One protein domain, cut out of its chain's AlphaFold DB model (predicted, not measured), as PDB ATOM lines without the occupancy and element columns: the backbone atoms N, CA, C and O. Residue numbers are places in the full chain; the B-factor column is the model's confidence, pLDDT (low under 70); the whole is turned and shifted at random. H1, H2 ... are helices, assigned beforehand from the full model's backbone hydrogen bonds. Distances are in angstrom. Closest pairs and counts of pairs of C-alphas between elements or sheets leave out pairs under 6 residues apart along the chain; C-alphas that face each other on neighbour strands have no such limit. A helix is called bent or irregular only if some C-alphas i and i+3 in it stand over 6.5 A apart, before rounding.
ATOM      1  N   SER A 102     236.824 207.676 174.688       81.38
ATOM      2  CA  SER A 102     236.152 208.949 174.989       81.38
ATOM      3  C   SER A 102     234.631 208.887 174.827       81.38
ATOM      4  O   SER A 102     233.900 209.443 175.643       81.38
ATOM      5  N   LEU A 103     234.136 208.176 173.814       82.69
ATOM      6  CA  LEU A 103     232.701 208.028 173.588       82.69
ATOM      7  C   LEU A 103     232.065 207.112 174.637       82.69
ATOM      8  O   LEU A 103     230.967 207.389 175.114       82.69
ATOM      9  N   CYS A 104     232.783 206.073 175.069       83.88
ATOM     10  CA  CYS A 104     232.354 205.256 176.202       83.88
ATOM     11  C   CYS A 104     232.247 206.084 177.492       83.88
ATOM     12  O   CYS A 104     231.287 205.916 178.241       83.88
ATOM     13  N   HIS A 105     233.180 207.016 177.728       86.12
ATOM     14  CA  HIS A 105     233.091 207.974 178.837       86.12
ATOM     15  C   HIS A 105     231.859 208.868 178.742       86.12
ATOM     16  O   HIS A 105     231.133 208.999 179.725       86.12
ATOM     17  N   ALA A 106     231.602 209.447 177.567       85.69
ATOM     18  CA  ALA A 106     230.429 210.289 177.343       85.69
ATOM     19  C   ALA A 106     229.128 209.516 177.602       85.69
ATOM     20  O   ALA A 106     228.242 210.011 178.298       85.69
ATOM     21  N   ALA A 107     229.051 208.266 177.133       84.06
ATOM     22  CA  ALA A 107     227.894 207.405 177.349       84.06
ATOM     23  C   ALA A 107     227.610 207.162 178.841       84.06
ATOM     24  O   ALA A 107     226.449 207.084 179.227       84.06
ATOM     25  N   VAL A 108     228.636 207.085 179.697       85.94
ATOM     26  CA  VAL A 108     228.465 206.872 181.149       85.94
ATOM     27  C   VAL A 108     228.499 208.156 181.985       85.94
ATOM     28  O   VAL A 108     228.380 208.086 183.210       85.94
ATOM     29  N   ALA A 109     228.635 209.334 181.371       86.69
ATOM     30  CA  ALA A 109     228.686 210.611 182.084       86.69
ATOM     31  C   ALA A 109     227.438 210.891 182.950       86.69
ATOM     32  O   ALA A 109     227.618 211.313 184.095       86.69
ATOM     33  N   PRO A 110     226.197 210.580 182.512       85.25
ATOM     34  CA  PRO A 110     225.013 210.758 183.359       85.25
ATOM     35  C   PRO A 110     225.059 209.924 184.646       85.25
ATOM     36  O   PRO A 110     224.710 210.413 185.719       85.25
ATOM     37  N   LEU A 111     225.568 208.688 184.568       82.81
ATOM     38  CA  LEU A 111     225.751 207.818 185.735       82.81
ATOM     39  C   LEU A 111     226.756 208.428 186.730       82.81
ATOM     40  O   LEU A 111     226.562 208.371 187.943       82.81
ATOM     41  N   ARG A 112     227.828 209.039 186.214       85.56
ATOM     42  CA  ARG A 112     228.844 209.715 187.034       85.56
ATOM     43  C   ARG A 112     228.279 210.956 187.717       85.56
ATOM     44  O   ARG A 112     228.500 211.133 188.911       85.56
ATOM     45  N   ALA A 113     227.521 211.773 186.987       84.56
ATOM     46  CA  ALA A 113     226.853 212.947 187.542       84.56
ATOM     47  C   ALA A 113     225.884 212.553 188.666       84.56
ATOM     48  O   ALA A 113     225.930 213.126 189.752       84.56
ATOM     49  N   ALA A 114     225.088 211.505 188.455       82.81
ATOM     50  CA  ALA A 114     224.202 210.958 189.474       82.81
ATOM     51  C   ALA A 114     224.941 210.476 190.728       82.81
ATOM     52  O   ALA A 114     224.511 210.759 191.844       82.81
ATOM     53  N   ALA A 115     226.072 209.785 190.563       82.12
ATOM     54  CA  ALA A 115     226.887 209.343 191.690       82.12
ATOM     55  C   ALA A 115     227.443 210.524 192.506       82.12
ATOM     56  O   ALA A 115     227.496 210.446 193.734       82.12
ATOM     57  N   VAL A 116     227.828 211.622 191.846       84.88
ATOM     58  CA  VAL A 116     228.266 212.859 192.515       84.88
ATOM     59  C   VAL A 116     227.100 213.525 193.244       84.88
ATOM     60  O   VAL A 116     227.212 213.794 194.435       84.88
ATOM     61  N   LEU A 117     225.962 213.716 192.573       84.75
ATOM     62  CA  LEU A 117     224.764 214.319 193.164       84.75
ATOM     63  C   LEU A 117     224.276 213.543 194.394       84.75
ATOM     64  O   LEU A 117     223.976 214.148 195.421       84.75
ATOM     65  N   ARG A 118     224.291 212.208 194.330       83.00
ATOM     66  CA  ARG A 118     223.951 211.339 195.464       83.00
ATOM     67  C   ARG A 118     224.884 211.555 196.655       83.00
ATOM     68  O   ARG A 118     224.419 211.595 197.789       83.00
ATOM     69  N   ARG A 119     226.193 211.706 196.420       83.25
ATOM     70  CA  ARG A 119     227.167 212.020 197.485       83.25
ATOM     71  C   ARG A 119     226.943 213.407 198.085       83.25
ATOM     72  O   ARG A 119     227.220 213.594 199.262       83.25
ATOM     73  N   SER A 120     226.410 214.337 197.300       84.88
ATOM     74  CA  SER A 120     226.036 215.683 197.742       84.88
ATOM     75  C   SER A 120     224.656 215.756 198.413       84.88
ATOM     76  O   SER A 120     224.202 216.851 198.726       84.88
ATOM     77  N   GLY A 121     223.978 214.622 198.633       81.31
ATOM     78  CA  GLY A 121     222.688 214.557 199.331       81.31
ATOM     79  C   GLY A 121     221.449 214.720 198.444       81.31
ATOM     80  O   GLY A 121     220.341 214.775 198.968       81.31
ATOM     81  N   PHE A 122     221.597 214.768 197.115       78.50
ATOM     82  CA  PHE A 122     220.457 214.832 196.196       78.50
ATOM     83  C   PHE A 122     219.859 213.440 195.933       78.50
ATOM     84  O   PHE A 122     220.575 212.486 195.612       78.50
ATOM     85  N   CYS A 123     218.528 213.336 195.987       73.88
ATOM     86  CA  CYS A 123     217.791 212.138 195.587       73.88
ATOM     87  C   CYS A 123     217.673 212.054 194.059       73.88
ATOM     88  O   CYS A 123     216.797 212.657 193.452       73.88
ATOM     89  N   VAL A 124     218.557 211.278 193.433       72.44
ATOM     90  CA  VAL A 124     218.539 211.010 191.980       72.44
ATOM     91  C   VAL A 124     217.769 209.738 191.599       72.44
ATOM     92  O   VAL A 124     217.608 209.450 190.416       72.44
ATOM     93  N   GLU A 125     217.288 208.977 192.587       69.56
ATOM     94  CA  GLU A 125     216.601 207.692 192.387       69.56
ATOM     95  C   GLU A 125     215.313 207.836 191.563       69.56
ATOM     96  O   GLU A 125     215.051 206.992 190.715       69.56
ATOM     97  N   GLU A 126     214.551 208.928 191.712       66.38
ATOM     98  CA  GLU A 126     213.296 209.120 190.965       66.38
ATOM     99  C   GLU A 126     213.511 209.251 189.451       66.38
ATOM    100  O   GLU A 126     212.747 208.696 188.661       66.38
ATOM    101  N   VAL A 127     214.597 209.908 189.029       67.81
ATOM    102  CA  VAL A 127     214.933 210.083 187.607       67.81
ATOM    103  C   VAL A 127     215.286 208.740 186.968       67.81
ATOM    104  O   VAL A 127     214.849 208.434 185.856       67.81
ATOM    105  N   PHE A 128     216.047 207.901 187.675       68.19
ATOM    106  CA  PHE A 128     216.393 206.570 187.177       68.19
ATOM    107  C   PHE A 128     215.254 205.571 187.312       68.19
ATOM    108  O   PHE A 128     215.152 204.694 186.459       68.19
ATOM    109  N   ALA A 129     214.387 205.705 188.316       64.94
ATOM    110  CA  ALA A 129     213.189 204.891 188.466       64.94
ATOM    111  C   ALA A 129     212.186 205.167 187.337       64.94
ATOM    112  O   ALA A 129     211.709 204.226 186.707       64.94
ATOM    113  N   ALA A 130     211.940 206.439 187.001       64.75
ATOM    114  CA  ALA A 130     211.100 206.814 185.864       64.75
ATOM    115  C   ALA A 130     211.671 206.286 184.536       64.75
ATOM    116  O   ALA A 130     210.944 205.708 183.728       64.75
ATOM    117  N   ALA A 131     212.989 206.400 184.337       63.25
ATOM    118  CA  ALA A 131     213.651 205.805 183.179       63.25
ATOM    119  C   ALA A 131     213.551 204.268 183.188       63.25
ATOM    120  O   ALA A 131     213.258 203.668 182.161       63.25
ATOM    121  N   ALA A 132     213.743 203.612 184.333       62.62
ATOM    122  CA  ALA A 132     213.634 202.161 184.454       62.62
ATOM    123  C   ALA A 132     212.241 201.663 184.054       62.62
ATOM    124  O   ALA A 132     212.153 200.680 183.325       62.62
ATOM    125  N   LEU A 133     211.177 202.362 184.464       63.69
ATOM    126  CA  LEU A 133     209.792 202.024 184.121       63.69
ATOM    127  C   LEU A 133     209.526 202.098 182.612       63.69
ATOM    128  O   LEU A 133     208.869 201.213 182.072       63.69
ATOM    129  N   LEU A 134     210.098 203.086 181.918       62.66
ATOM    130  CA  LEU A 134     209.962 203.226 180.461       62.66
ATOM    131  C   LEU A 134     210.638 202.094 179.671       62.66
ATOM    132  O   LEU A 134     210.285 201.849 178.520       62.66
ATOM    133  N   PHE A 135     211.603 201.391 180.272       60.56
ATOM    134  CA  PHE A 135     212.424 200.392 179.580       60.56
ATOM    135  C   PHE A 135     212.430 199.014 180.273       60.56
ATOM    136  O   PHE A 135     213.260 198.160 179.951       60.56
ATOM    137  N   SER A 136     211.500 198.787 181.213       54.72
ATOM    138  CA  SER A 136     211.537 197.706 182.214       54.72
ATOM    139  C   SER A 136     211.338 196.292 181.665       54.72
ATOM    140  O   SER A 136     211.674 195.322 182.351       54.72
ATOM    141  N   GLU A 137     210.801 196.122 180.460       55.53
ATOM    142  CA  GLU A 137     210.586 194.787 179.906       55.53
ATOM    143  C   GLU A 137     211.937 194.181 179.485       55.53
ATOM    144  O   GLU A 137     212.475 194.499 178.421       55.53
ATOM    145  N   ASN A 138     212.484 193.305 180.340       54.69
ATOM    146  CA  ASN A 138     213.697 192.484 180.156       54.69
ATOM    147  C   ASN A 138     215.058 193.101 180.534       54.69
ATOM    148  O   ASN A 138     216.089 192.716 179.974       54.69
ATOM    149  N   CYS A 139     215.106 194.011 181.509       55.53
ATOM    150  CA  CYS A 139     216.389 194.476 182.043       55.53
ATOM    151  C   CYS A 139     217.022 193.444 182.998       55.53
ATOM    152  O   CYS A 139     216.380 192.941 183.921       55.53
ATOM    153  N   ASP A 140     218.304 193.143 182.786       61.31
ATOM    154  CA  ASP A 140     219.119 192.364 183.718       61.31
ATOM    155  C   ASP A 140     219.205 193.114 185.057       61.31
ATOM    156  O   ASP A 140     219.740 194.221 185.119       61.31
ATOM    157  N   ARG A 141     218.672 192.518 186.131       61.28
ATOM    158  CA  ARG A 141     218.607 193.136 187.469       61.28
ATOM    159  C   ARG A 141     219.980 193.383 188.097       61.28
ATOM    160  O   ARG A 141     220.066 194.067 189.110       61.28
ATOM    161  N   THR A 142     221.048 192.832 187.520       67.44
ATOM    162  CA  THR A 142     222.428 193.093 187.952       67.44
ATOM    163  C   THR A 142     223.014 194.370 187.343       67.44
ATOM    164  O   THR A 142     224.080 194.820 187.764       67.44
ATOM    165  N   LEU A 143     222.328 194.974 186.367       69.38
ATOM    166  CA  LEU A 143     222.742 196.192 185.680       69.38
ATOM    167  C   LEU A 143     221.896 197.383 186.133       69.38
ATOM    168  O   LEU A 143     220.676 197.304 186.253       69.38
ATOM    169  N   HIS A 144     222.552 198.528 186.323       75.75
ATOM    170  CA  HIS A 144     221.856 199.788 186.561       75.75
ATOM    171  C   HIS A 144     220.909 200.099 185.380       75.75
ATOM    172  O   HIS A 144     221.337 199.923 184.233       75.75
ATOM    173  N   PRO A 145     219.676 200.603 185.601       75.75
ATOM    174  CA  PRO A 145     218.679 200.784 184.538       75.75
ATOM    175  C   PRO A 145     219.200 201.562 183.329       75.75
ATOM    176  O   PRO A 145     219.051 201.138 182.188       75.75
ATOM    177  N   PHE A 146     219.928 202.652 183.578       78.56
ATOM    178  CA  PHE A 146     220.582 203.432 182.526       78.56
ATOM    179  C   PHE A 146     221.566 202.599 181.677       78.56
ATOM    180  O   PHE A 146     221.567 202.681 180.450       78.56
ATOM    181  N   CYS A 147     222.375 201.742 182.307       77.94
ATOM    182  CA  CYS A 147     223.299 200.857 181.596       77.94
ATOM    183  C   CYS A 147     222.558 199.770 180.807       77.94
ATOM    184  O   CYS A 147     223.000 199.406 179.717       77.94
ATOM    185  N   ALA A 148     221.431 199.271 181.323       77.81
ATOM    186  CA  ALA A 148     220.588 198.314 180.612       77.81
ATOM    187  C   ALA A 148     219.986 198.933 179.337       77.81
ATOM    188  O   ALA A 148     220.032 198.308 178.276       77.81
ATOM    189  N   VAL A 149     219.518 200.185 179.411       77.81
ATOM    190  CA  VAL A 149     219.028 200.951 178.250       77.81
ATOM    191  C   VAL A 149     220.125 201.136 177.209       77.81
ATOM    192  O   VAL A 149     219.919 200.803 176.043       77.81
ATOM    193  N   LEU A 150     221.314 201.592 177.621       77.62
ATOM    194  CA  LEU A 150     222.454 201.746 176.714       77.62
ATOM    195  C   LEU A 150     222.831 200.426 176.032       77.62
ATOM    196  O   LEU A 150     223.067 200.392 174.825       77.62
ATOM    197  N   LEU A 151     222.854 199.324 176.785       76.75
ATOM    198  CA  LEU A 151     223.173 198.007 176.243       76.75
ATOM    199  C   LEU A 151     222.112 197.531 175.241       76.75
ATOM    200  O   LEU A 151     222.462 196.941 174.219       76.75
ATOM    201  N   ARG A 152     220.828 197.789 175.510       77.19
ATOM    202  CA  ARG A 152     219.727 197.457 174.595       77.19
ATOM    203  C   ARG A 152     219.799 198.283 173.316       77.19
ATOM    204  O   ARG A 152     219.714 197.703 172.237       77.19
ATOM    205  N   ALA A 153     220.007 199.594 173.430       77.50
ATOM    206  CA  ALA A 153     220.180 200.486 172.286       77.50
ATOM    207  C   ALA A 153     221.359 200.039 171.409       77.50
ATOM    208  O   ALA A 153     221.222 199.933 170.191       77.50
ATOM    209  N   ALA A 154     222.480 199.667 172.035       73.81
ATOM    210  CA  ALA A 154     223.618 199.112 171.317       73.81
ATOM    211  C   ALA A 154     223.248 197.797 170.598       73.81
ATOM    212  O   ALA A 154     223.440 197.664 169.394       73.81
ATOM    213  N   ARG A 155     222.644 196.824 171.287       75.31
ATOM    214  CA  ARG A 155     222.261 195.546 170.653       75.31
ATOM    215  C   ARG A 155     221.288 195.715 169.484       75.31
ATOM    216  O   ARG A 155     221.447 195.046 168.469       75.31
ATOM    217  N   TRP A 156     220.291 196.589 169.626       77.31
ATOM    218  CA  TRP A 156     219.312 196.862 168.571       77.31
ATOM    219  C   TRP A 156     219.972 197.424 167.307       77.31
ATOM    220  O   TRP A 156     219.679 196.989 166.192       77.31
ATOM    221  N   TYR A 157     220.909 198.351 167.484       70.56
ATOM    222  CA  TYR A 157     221.656 198.919 166.372       70.56
ATOM    223  C   TYR A 157     222.595 197.893 165.717       70.56
ATOM    224  O   TYR A 157     222.610 197.805 164.496       70.56
ATOM    225  N   ASP A 158     223.318 197.070 166.490       68.69
ATOM    226  CA  ASP A 158     224.179 196.003 165.938       68.69
ATOM    227  C   ASP A 158     223.368 195.014 165.081       68.69
ATOM    228  O   ASP A 158     223.763 194.681 163.965       68.69
ATOM    229  N   GLY A 159     222.178 194.618 165.550       70.44
ATOM    230  CA  GLY A 159     221.255 193.793 164.765       70.44
ATOM    231  C   GLY A 159     220.809 194.464 163.460       70.44
ATOM    232  O   GLY A 159     220.767 193.815 162.415       70.44
ATOM    233  N   SER A 160     220.528 195.769 163.503       72.25
ATOM    234  CA  SER A 160     220.142 196.552 162.321       72.25
ATOM    235  C   SER A 160     221.287 196.679 161.308       72.25
ATOM    236  O   SER A 160     221.069 196.483 160.116       72.25
ATOM    237  N   VAL A 161     222.516 196.942 161.766       67.56
ATOM    238  CA  VAL A 161     223.701 197.083 160.899       67.56
ATOM    239  C   VAL A 161     224.090 195.761 160.240       67.56
ATOM    240  O   VAL A 161     224.408 195.746 159.051       67.56
ATOM    241  N   ARG A 162     224.050 194.646 160.983       64.75
ATOM    242  CA  ARG A 162     224.306 193.310 160.417       64.75
ATOM    243  C   ARG A 162     223.327 192.995 159.293       64.75
ATOM    244  O   ARG A 162     223.757 192.630 158.208       64.75
ATOM    245  N   LYS A 163     222.034 193.257 159.514       71.62
ATOM    246  CA  LYS A 163     220.992 193.034 158.506       71.62
ATOM    247  C   LYS A 163     221.246 193.816 157.211       71.62
ATOM    248  O   LYS A 163     221.041 193.260 156.140       71.62
ATOM    249  N   VAL A 164     221.715 195.066 157.307       71.12
ATOM    250  CA  VAL A 164     222.073 195.885 156.132       71.12
ATOM    251  C   VAL A 164     223.266 195.287 155.378       71.12
ATOM    252  O   VAL A 164     223.191 195.108 154.165       71.12
ATOM    253  N   ARG A 165     224.337 194.906 156.085       65.75
ATOM    254  CA  ARG A 165     225.521 194.288 155.461       65.75
ATOM    255  C   ARG A 165     225.204 192.970 154.764       65.75
ATOM    256  O   ARG A 165     225.679 192.743 153.657       65.75
ATOM    257  N   ASP A 166     224.392 192.127 155.392       72.56
ATOM    258  CA  ASP A 166     224.011 190.834 154.825       72.56
ATOM    259  C   ASP A 166     223.143 191.022 153.567       72.56
ATOM    260  O   ASP A 166     223.300 190.288 152.591       72.56
ATOM    261  N   SER A 167     222.285 192.055 153.535       72.94
ATOM    262  CA  SER A 167     221.523 192.404 152.329       72.94
ATOM    263  C   SER A 167     222.388 192.961 151.191       72.94
ATOM    264  O   SER A 167     222.129 192.649 150.029       72.94
ATOM    265  N   GLU A 168     223.439 193.733 151.490       70.62
ATOM    266  CA  GLU A 168     224.386 194.220 150.473       70.62
ATOM    267  C   GLU A 168     225.251 193.080 149.915       70.62
ATOM    268  O   GLU A 168     225.466 193.002 148.705       70.62
ATOM    269  N   ALA A 169     225.701 192.158 150.772       64.31
ATOM    270  CA  ALA A 169     226.463 190.982 150.358       64.31
ATOM    271  C   ALA A 169     225.630 190.059 149.452       64.31
ATOM    272  O   ALA A 169     226.085 189.693 148.372       64.31
ATOM    273  N   SER A 170     224.380 189.772 149.835       67.50
ATOM    274  CA  SER A 170     223.458 188.967 149.022       67.50
ATOM    275  C   SER A 170     223.083 189.629 147.688       67.50
ATOM    276  O   SER A 170     222.860 188.922 146.708       67.50
ATOM    277  N   SER A 171     223.040 190.964 147.618       66.25
ATOM    278  CA  SER A 171     222.763 191.675 146.358       66.25
ATOM    279  C   SER A 171     223.951 191.636 145.392       66.25
ATOM    280  O   SER A 171     223.753 191.574 144.181       66.25
ATOM    281  N   ASN A 172     225.183 191.633 145.911       58.47
ATOM    282  CA  ASN A 172     226.394 191.573 145.090       58.47
ATOM    283  C   ASN A 172     226.667 190.171 144.523       58.47
ATOM    284  O   ASN A 172     227.275 190.062 143.462       58.47
ATOM    285  N   GLU A 173     226.193 189.107 145.176       57.47
ATOM    286  CA  GLU A 173     226.308 187.737 144.651       57.47
ATOM    287  C   GLU A 173     225.333 187.440 143.500       57.47
ATOM    288  O   GLU A 173     225.552 186.499 142.748       57.47
ATOM    289  N   HIS A 174     224.289 188.254 143.313       54.12
ATOM    290  CA  HIS A 174     223.336 188.117 142.202       54.12
ATOM    291  C   HIS A 174     223.765 188.838 140.908       54.12
ATOM    292  O   HIS A 174     223.062 188.746 139.901       54.12
ATOM    293  N   PHE A 175     224.889 189.563 140.935       51.47
ATOM    294  CA  PHE A 175     225.453 190.305 139.797       51.47
ATOM    295  C   PHE A 175     226.771 189.709 139.257       51.47
ATOM    296  O   PHE A 175     227.408 190.326 138.399       51.47
TER     297      PHE A 175
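Overview. This is residues 102 to 175 of the 176 residues of the protein "Dhh-b protein" of Symbiodinium sp. CCMP2456 (UniProt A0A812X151). One long helix, H3, sticks out with its residues 153 to 173 as an arm from a small, loose body made by the other two helices, H1 and H2, the links and the first turns of H3. H1 and H2 make an open V, joined at its point by residues 120 to 124; H3 begins at the mouth of this V, after a loop at residues 135 to 144, and runs away from the point. The printed part has 74 residues with three named helices, in the order H1, H2, H3, and no named strand; the class is all helix. The whole is extended, with a radius of gyration of the C-alphas of 18.0 A and spans of 64 by 30 by 17 A, and the arm makes the length.

Along the chain. H1 is residues 102 to 119, from C-alpha 102 at (236.152, 208.949, 174.989) to C-alpha 119, 24.4 A away. It has a kink of 47 degrees near residue 109 and is irregular, with C-alphas 107 and 110 7.5 A apart. H2 is residues 125 to 134, from C-alpha 125 at (216.601, 207.692, 192.387). H3, residues 145 to 173, is the longest helix at 42.7 A and ends with C-alpha 173 at (226.308, 187.737, 144.651).

Arrangement. H1 and H2 are near each other, with no pair of C-alphas within 8 A but 5 pairs within 10 A. H1 and H3 only just touch, with 3 pairs of C-alphas within 8 A, between residues 107 to 111 of H1 and 146 to 150 of H3. Their closest C-alphas are those of Leu 111 and Phe 146, 7.5 A apart. They run opposite ways at a shallow tilt of 14 degrees. H2 touches H3 at residues 145 to 146 alone of H3; the closest C-alphas are those of Ala 132 and Pro 145, 5.2 A apart. These two run the same way at a tilt of 35.3 degrees, only just steep. Every O i to N i+4 pair is within hydrogen-bond range in H2 and H3, and 12 of 14 are in H1.

Size, cuts and confidence. The two C-alphas farthest apart are those of Gly 121 and Phe 175, at 64.3 A. Residues 153 to 175, of which 153 to 173 belong to H3, stand free; without them the body has 51 residues and spans 32 by 28 by 17 A. The printed part has no cut. The link from H1 to H2 is tight, with 5 residues, and that from H2 to H3 is short, with 10. The mean pLDDT of the printed part is 72.4; 30 residues are under 70, namely 125 to 143, 158, 161 to 162, 165 and 169 to 175.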